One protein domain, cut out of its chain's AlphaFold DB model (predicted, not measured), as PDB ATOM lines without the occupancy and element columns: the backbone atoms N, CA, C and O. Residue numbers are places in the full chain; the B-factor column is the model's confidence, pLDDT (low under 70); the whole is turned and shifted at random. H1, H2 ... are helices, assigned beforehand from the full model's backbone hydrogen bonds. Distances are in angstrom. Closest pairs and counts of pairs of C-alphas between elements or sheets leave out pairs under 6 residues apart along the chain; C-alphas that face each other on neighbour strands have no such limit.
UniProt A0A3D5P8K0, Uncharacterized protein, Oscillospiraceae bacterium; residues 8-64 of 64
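What this domain is: This is residues 8 to 64 of the 64 residues of an uncharacterized protein of Oscillospiraceae bacterium (UniProt A0A3D5P8K0). One long helix, H1, makes one side of a small rounded body; the short helices H4 and H2 pack on its earlier and later parts, and H3 packs on H2, away from H1. The printed part has 57 residues with four named helices, in the order H1, H2, H3, H4, and no named strand; the class is all helix, and the helix packing is mostly crossed, with no touching pair at a shallow tilt. It is compact, with a radius of gyration of the C-alphas of 10.0 A and spans of 25 by 22 by 17 A.

How they stand to each other: Begin with H1, residues 8 to 22. It touches H2, residues 31 to 38, the closest C-alphas being those of Ala 19 and Val 37, 5.7 A apart; they run opposite ways at a steep tilt of 69 degrees, only just short of about perpendicular. H2 touches H3, residues 42 to 47, about perpendicular at 79 degrees, with Ala 35 and Val 42 closest, their C-alphas 5.3 A apart. H4, residues 56 to 63, touches H1, with the C-alphas of Leu 12 and Ala 60 closest at 5.0 A; they run opposite ways at a steep tilt of 52 degrees. H2 and H4 are near each other, while H3 is apart from H1 and H4. In H1, H2, H3 and H4 every O i to N i+4 pair is within hydrogen-bond range.

Where its parts are: Find C-alpha 8 at (25.547, -9.713, -36.596); from there H1 runs 21.1 A to C-alpha 22 at (17.686, 8.398, -44.165). H2 is 10.4 A long, H3 8.8 A and H4 10.5 A, ending at C-alpha 63, (26.166, -3.513, -31.167).

The domain as a whole: The C-alphas of Asp 25 and Arg 47 are the two farthest apart, 27.2 A, while those of Tyr 8 and Ala 64, the chain's last residue, are 5.1 A apart. The printed part has no cut; the link from H2 to H3 is tight, and those from H1 to H2 and H3 to H4 are short. The mean pLDDT of the printed part is 92.8, and no printed residue is under 70.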
ATOM      1  N   TYR A   8      24.823 -10.676 -35.757       88.81
ATOM      2  CA  TYR A   8      25.547  -9.713 -36.596       88.81
ATOM      3  C   TYR A   8      24.810  -9.402 -37.901       88.81
ATOM      4  O   TYR A   8      24.505  -8.240 -38.162       88.81
ATOM      5  N   GLU A   9      24.490 -10.433 -38.686       88.81
ATOM      6  CA  GLU A   9      23.787 -10.297 -39.966       88.81
ATOM      7  C   GLU A   9      22.421  -9.600 -39.834       88.81
ATOM      8  O   GLU A   9      22.219  -8.580 -40.501       88.81
ATOM      9  N   PRO A  10      21.504 -10.025 -38.935       91.81
ATOM     10  CA  PRO A  10      20.216  -9.345 -38.801       91.81
ATOM     11  C   PRO A  10      20.362  -7.896 -38.309       91.81
ATOM     12  O   PRO A  10      19.611  -7.014 -38.734       91.81
ATOM     13  N   THR A  11      21.354  -7.611 -37.458       91.75
ATOM     14  CA  THR A  11      21.635  -6.237 -37.012       91.75
ATOM     15  C   THR A  11      22.165  -5.381 -38.163       91.75
ATOM     16  O   THR A  11      21.732  -4.241 -38.337       91.75
ATOM     17  N   LEU A  12      23.074  -5.918 -38.980       94.00
ATOM     18  CA  LEU A  12      23.638  -5.222 -40.134       94.00
ATOM     19  C   LEU A  12      22.569  -4.875 -41.167       94.00
ATOM     20  O   LEU A  12      22.533  -3.744 -41.655       94.00
ATOM     21  N   GLU A  13      21.701  -5.829 -41.491       93.69
ATOM     22  CA  GLU A  13      20.632  -5.625 -42.463       93.69
ATOM     23  C   GLU A  13      19.657  -4.539 -41.992       93.69
ATOM     24  O   GLU A  13      19.393  -3.587 -42.731       93.69
ATOM     25  N   SER A  14      19.232  -4.592 -40.724       93.75
ATOM     26  CA  SER A  14      18.379  -3.560 -40.121       93.75
ATOM     27  C   SER A  14      19.007  -2.160 -40.197       93.75
ATOM     28  O   SER A  14      18.354  -1.193 -40.603       93.75
ATOM     29  N   ILE A  15      20.301  -2.045 -39.871       94.38
ATOM     30  CA  ILE A  15      21.030  -0.771 -39.930       94.38
ATOM     31  C   ILE A  15      21.132  -0.267 -41.371       94.38
ATOM     32  O   ILE A  15      20.942   0.926 -41.607       94.38
ATOM     33  N   ARG A  16      21.417  -1.143 -42.340       94.25
ATOM     34  CA  ARG A  16      21.539  -0.767 -43.758       94.25
ATOM     35  C   ARG A  16      20.226  -0.262 -44.336       94.25
ATOM     36  O   ARG A  16      20.246   0.753 -45.028       94.25
ATOM     37  N   VAL A  17      19.110  -0.927 -44.038       95.75
ATOM     38  CA  VAL A  17      17.776  -0.484 -44.474       95.75
ATOM     39  C   VAL A  17      17.517   0.933 -43.971       95.75
ATOM     40  O   VAL A  17      17.300   1.848 -44.763       95.75
ATOM     41  N   ARG A  18      17.682   1.149 -42.666       95.00
ATOM     42  CA  ARG A  18      17.424   2.446 -42.033       95.00
ATOM     43  C   ARG A  18      18.408   3.537 -42.471       95.00
ATOM     44  O   ARG A  18      18.033   4.701 -42.608       95.00
ATOM     45  N   ALA A  19      19.668   3.182 -42.725       94.62
ATOM     46  CA  ALA A  19      20.658   4.097 -43.288       94.62
ATOM     47  C   ALA A  19      20.297   4.515 -44.718       94.62
ATOM     48  O   ALA A  19      20.420   5.691 -45.041       94.62
ATOM     49  N   LYS A  20      19.811   3.586 -45.549       95.06
ATOM     50  CA  LYS A  20      19.401   3.864 -46.931       95.06
ATOM     51  C   LYS A  20      18.136   4.721 -47.004       95.06
ATOM     52  O   LYS A  20      18.026   5.551 -47.896       95.06
ATOM     53  N   GLU A  21      17.217   4.557 -46.057       95.06
ATOM     54  CA  GLU A  21      16.025   5.408 -45.934       95.06
ATOM     55  C   GLU A  21      16.378   6.859 -45.576       95.06
ATOM     56  O   GLU A  21      15.823   7.794 -46.147       95.06
ATOM     57  N   LEU A  22      17.312   7.060 -44.640       94.62
ATOM     58  CA  LEU A  22      17.686   8.398 -44.165       94.62
ATOM     59  C   LEU A  22      18.748   9.081 -45.039       94.62
ATOM     60  O   LEU A  22      18.758  10.308 -45.152       94.62
ATOM     61  N   TYR A  23      19.663   8.303 -45.616       94.25
ATOM     62  CA  TYR A  23      20.857   8.771 -46.320       94.25
ATOM     63  C   TYR A  23      21.145   7.910 -47.567       94.25
ATOM     64  O   TYR A  23      22.174   7.232 -47.619       94.25
ATOM     65  N   PRO A  24      20.269   7.935 -48.587       90.75
ATOM     66  CA  PRO A  24      20.313   7.004 -49.721       90.75
ATOM     67  C   PRO A  24      21.631   7.028 -50.510       90.75
ATOM     68  O   PRO A  24      22.089   5.980 -50.960       90.75
ATOM     69  N   ASP A  25      22.269   8.195 -50.622       93.06
ATOM     70  CA  ASP A  25      23.484   8.385 -51.430       93.06
ATOM     71  C   ASP A  25      24.786   8.313 -50.612       93.06
ATOM     72  O   ASP A  25      25.869   8.619 -51.118       93.06
ATOM     73  N   LYS A  26      24.714   7.945 -49.324       89.81
ATOM     74  CA  LYS A  26      25.882   7.930 -48.433       89.81
ATOM     75  C   LYS A  26      26.305   6.517 -48.061       89.81
ATOM     76  O   LYS A  26      25.577   5.778 -47.411       89.81
ATOM     77  N   LEU A  27      27.559   6.198 -48.381       87.88
ATOM     78  CA  LEU A  27      28.215   4.961 -47.950       87.88
ATOM     79  C   LEU A  27      28.820   5.073 -46.539       87.88
ATOM     80  O   LEU A  27      28.880   4.097 -45.796       87.88
ATOM     81  N   LEU A  28      29.293   6.269 -46.177       93.75
ATOM     82  CA  LEU A  28      29.913   6.559 -44.886       93.75
ATOM     83  C   LEU A  28      29.044   7.534 -44.107       93.75
ATOM     84  O   LEU A  28      28.706   8.608 -44.609       93.75
ATOM     85  N   LEU A  29      28.742   7.176 -42.865       94.06
ATOM     86  CA  LEU A  29      27.983   8.011 -41.951       94.06
ATOM     87  C   LEU A  29      28.933   8.789 -41.048       94.06
ATOM     88  O   LEU A  29      29.918   8.258 -40.524       94.06
ATOM     89  N   THR A  30      28.603  10.052 -40.818       95.00
ATOM     90  CA  THR A  30      29.176  10.804 -39.703       95.00
ATOM     91  C   THR A  30      28.641  10.275 -38.375       95.00
ATOM     92  O   THR A  30      27.629   9.577 -38.314       95.00
ATOM     93  N   ARG A  31      29.289  10.629 -37.261       94.00
ATOM     94  CA  ARG A  31      28.861  10.172 -35.927       94.00
ATOM     95  C   ARG A  31      27.438  10.615 -35.567       94.00
ATOM     96  O   ARG A  31      26.719   9.884 -34.896       94.00
ATOM     97  N   THR A  32      27.024  11.798 -36.012       94.50
ATOM     98  CA  THR A  32      25.669  12.322 -35.791       94.50
ATOM     99  C   THR A  32      24.628  11.581 -36.625       94.50
ATOM    100  O   THR A  32      23.542  11.289 -36.132       94.50
ATOM    101  N   GLU A  33      24.957  11.233 -37.866       95.00
ATOM    102  CA  GLU A  33      24.083  10.460 -38.754       95.00
ATOM    103  C   GLU A  33      23.957   9.012 -38.282       95.00
ATOM    104  O   GLU A  33      22.849   8.502 -38.156       95.00
ATOM    105  N   ALA A  34      25.073   8.383 -37.908       95.50
ATOM    106  CA  ALA A  34      25.080   7.058 -37.303       95.50
ATOM    107  C   ALA A  34      24.232   7.017 -36.020       95.50
ATOM    108  O   ALA A  34      23.479   6.071 -35.810       95.50
ATOM    109  N   ALA A  35      24.286   8.065 -35.190       95.38
ATOM    110  CA  ALA A  35      23.451   8.175 -33.996       95.38
ATOM    111  C   ALA A  35      21.953   8.223 -34.343       95.38
ATOM    112  O   ALA A  35      21.152   7.558 -33.689       95.38
ATOM    113  N   LYS A  36      21.578   8.948 -35.407       95.81
ATOM    114  CA  LYS A  36      20.195   9.008 -35.909       95.81
ATOM    115  C   LYS A  36      19.717   7.667 -36.471       95.81
ATOM    116  O   LYS A  36      18.609   7.243 -36.143       95.81
ATOM    117  N   VAL A  37      20.553   6.988 -37.260       95.25
ATOM    118  CA  VAL A  37      20.255   5.649 -37.802       95.25
ATOM    119  C   VAL A  37      20.055   4.646 -36.668       95.25
ATOM    120  O   VAL A  37      19.089   3.895 -36.680       95.25
ATOM    121  N   MET A  38      20.915   4.671 -35.649       94.31
ATOM    122  CA  MET A  38      20.828   3.754 -34.508       94.31
ATOM    123  C   MET A  38      19.751   4.147 -33.484       94.31
ATOM    124  O   MET A  38      19.337   3.316 -32.684       94.31
ATOM    125  N   GLY A  39      19.289   5.402 -33.479       94.88
ATOM    126  CA  GLY A  39      18.368   5.919 -32.462       94.88
ATOM    127  C   GLY A  39      19.002   6.078 -31.074       94.88
ATOM    128  O   GLY A  39      18.307   5.958 -30.070       94.88
ATOM    129  N   ILE A  40      20.313   6.328 -31.000       94.75
ATOM    130  CA  ILE A  40      21.062   6.464 -29.739       94.75
ATOM    131  C   ILE A  40      21.781   7.811 -29.654       94.75
ATOM    132  O   ILE A  40      21.854   8.564 -30.622       94.75
ATOM    133  N   SER A  41      22.357   8.124 -28.492       95.25
ATOM    134  CA  SER A  41      23.141   9.352 -28.332       95.25
ATOM    135  C   SER A  41      24.488   9.280 -29.069       95.25
ATOM    136  O   SER A  41      25.159   8.245 -29.087       95.25
ATOM    137  N   VAL A  42      24.947  10.417 -29.603       94.19
ATOM    138  CA  VAL A  42      26.293  10.558 -30.197       94.19
ATOM    139  C   VAL A  42      27.386  10.189 -29.186       94.19
ATOM    140  O   VAL A  42      28.391   9.574 -29.542       94.19
ATOM    141  N   SER A  43      27.168  10.511 -27.909       94.94
ATOM    142  CA  SER A  43      28.073  10.177 -26.807       94.94
ATOM    143  C   SER A  43      28.197   8.673 -26.578       94.94
ATOM    144  O   SER A  43      29.245   8.218 -26.123       94.94
ATOM    145  N   THR A  44      27.156   7.891 -26.881       93.75
ATOM    146  CA  THR A  44      27.213   6.425 -26.835       93.75
ATOM    147  C   THR A  44      28.181   5.917 -27.899       93.75
ATOM    148  O   THR A  44      29.117   5.198 -27.574       93.75
ATOM    149  N   LEU A  45      28.052   6.379 -29.147       93.25
ATOM    150  CA  LEU A  45      28.973   6.006 -30.230       93.25
ATOM    151  C   LEU A  45      30.425   6.406 -29.935       93.25
ATOM    152  O   LEU A  45      31.344   5.638 -30.207       93.25
ATOM    153  N   TYR A  46      30.633   7.585 -29.344       92.69
ATOM    154  CA  TYR A  46      31.964   8.034 -28.931       92.69
ATOM    155  C   TYR A  46      32.582   7.115 -27.867       92.69
ATOM    156  O   TYR A  46      33.745   6.740 -27.992       92.69
ATOM    157  N   ARG A  47      31.803   6.698 -26.859       93.06
ATOM    158  CA  ARG A  47      32.254   5.756 -25.818       93.06
ATOM    159  C   ARG A  47      32.620   4.379 -26.372       93.06
ATOM    160  O   ARG A  47      33.507   3.734 -25.829       93.06
ATOM    161  N   HIS A  48      31.991   3.963 -27.470       91.31
ATOM    162  CA  HIS A  48      32.359   2.751 -28.206       91.31
ATOM    163  C   HIS A  48      33.555   2.941 -29.161       91.31
ATOM    164  O   HIS A  48      33.897   2.025 -29.904       91.31
ATOM    165  N   GLY A  49      34.201   4.112 -29.164       91.50
ATOM    166  CA  GLY A  49      35.386   4.382 -29.980       91.50
ATOM    167  C   GLY A  49      35.093   4.638 -31.459       91.50
ATOM    168  O   GLY A  49      36.010   4.621 -32.278       91.50
ATOM    169  N   LEU A  50      33.835   4.894 -31.835       91.25
ATOM    170  CA  LEU A  50      33.471   5.101 -33.234       91.25
ATOM    171  C   LEU A  50      33.865   6.505 -33.730       91.25
ATOM    172  O   LEU A  50      33.582   7.545 -33.119       91.25
ATOM    173  N   GLY A  51      34.557   6.523 -34.871       86.88
ATOM    174  CA  GLY A  51      35.165   7.708 -35.478       86.88
ATOM    175  C   GLY A  51      34.182   8.646 -36.187       86.88
ATOM    176  O   GLY A  51      32.990   8.674 -35.899       86.88
ATOM    177  N   GLN A  52      34.704   9.465 -37.105       87.06
ATOM    178  CA  GLN A  52      33.900  10.375 -37.937       87.06
ATOM    179  C   GLN A  52      33.419   9.741 -39.250       87.06
ATOM    180  O   GLN A  52      32.544  10.299 -39.899       87.06
ATOM    181  N   ARG A  53      33.995   8.603 -39.650       92.56
ATOM    182  CA  ARG A  53      33.618   7.831 -40.838       92.56
ATOM    183  C   ARG A  53      33.219   6.441 -40.378       92.56
ATOM    184  O   ARG A  53      34.093   5.630 -40.092       92.56
ATOM    185  N   ILE A  54      31.918   6.231 -40.229       93.94
ATOM    186  CA  ILE A  54      31.344   5.019 -39.659       93.94
ATOM    187  C   ILE A  54      30.603   4.262 -40.754       93.94
ATOM    188  O   ILE A  54      29.797   4.850 -41.479       93.94
ATOM    189  N   THR A  55      30.860   2.962 -40.860       94.56
ATOM    190  CA  THR A  55      30.104   2.067 -41.745       94.56
ATOM    191  C   THR A  55      29.025   1.302 -40.972       94.56
ATOM    192  O   THR A  55      29.103   1.147 -39.749       94.56
ATOM    193  N   ALA A  56      28.015   0.792 -41.681       93.12
ATOM    194  CA  ALA A  56      26.971  -0.034 -41.075       93.12
ATOM    195  C   ALA A  56      27.547  -1.316 -40.441       93.12
ATOM    196  O   ALA A  56      27.095  -1.740 -39.384       93.12
ATOM    197  N   GLU A  57      28.601  -1.882 -41.028       92.69
ATOM    198  CA  GLU A  57      29.323  -3.058 -40.529       92.69
ATOM    199  C   GLU A  57      30.036  -2.763 -39.210       92.69
ATOM    200  O   GLU A  57      30.025  -3.585 -38.293       92.69
ATOM    201  N   GLN A  58      30.638  -1.575 -39.083       92.50
ATOM    202  CA  GLN A  58      31.251  -1.145 -37.827       92.50
ATOM    203  C   GLN A  58      30.202  -1.000 -36.724       92.50
ATOM    204  O   GLN A  58      30.447  -1.423 -35.593       92.50
ATOM    205  N   LEU A  59      29.028  -0.449 -37.048       92.69
ATOM    206  CA  LEU A  59      27.909  -0.369 -36.110       92.69
ATOM    207  C   LEU A  59      27.425  -1.768 -35.715       92.69
ATOM    208  O   LEU A  59      27.400  -2.082 -34.529       92.69
ATOM    209  N   ALA A  60      27.140  -2.636 -36.683       93.06
ATOM    210  CA  ALA A  60      26.685  -3.998 -36.423       93.06
ATOM    211  C   ALA A  60      27.690  -4.788 -35.577       93.06
ATOM    212  O   ALA A  60      27.314  -5.412 -34.596       93.06
ATOM    213  N   ARG A  61      28.995  -4.696 -35.856       91.19
ATOM    214  CA  ARG A  61      30.029  -5.382 -35.060       91.19
ATOM    215  C   ARG A  61      30.079  -4.896 -33.608       91.19
ATOM    216  O   ARG A  61      30.383  -5.679 -32.703       91.19
ATOM    217  N   THR A  62      29.821  -3.606 -33.408       90.75
ATOM    218  CA  THR A  62      29.859  -2.952 -32.097       90.75
ATOM    219  C   THR A  62      28.633  -3.297 -31.251       90.75
ATOM    220  O   THR A  62      28.781  -3.462 -30.043       90.75
ATOM    221  N   PHE A  63      27.453  -3.408 -31.869       87.19
ATOM    222  CA  PHE A  63      26.166  -3.513 -31.167       87.19
ATOM    223  C   PHE A  63      25.458  -4.873 -31.269       87.19
ATOM    224  O   PHE A  63      24.575  -5.119 -30.450       87.19
ATOM    225  N   ALA A  64      25.816  -5.734 -32.226       83.38
ATOM    226  CA  ALA A  64      25.447  -7.155 -32.201       83.38
ATOM    227  C   ALA A  64      26.229  -7.897 -31.116       83.38
ATOM    228  O   ALA A  64      25.824  -9.012 -30.734       83.38
TER     229      ALA A  64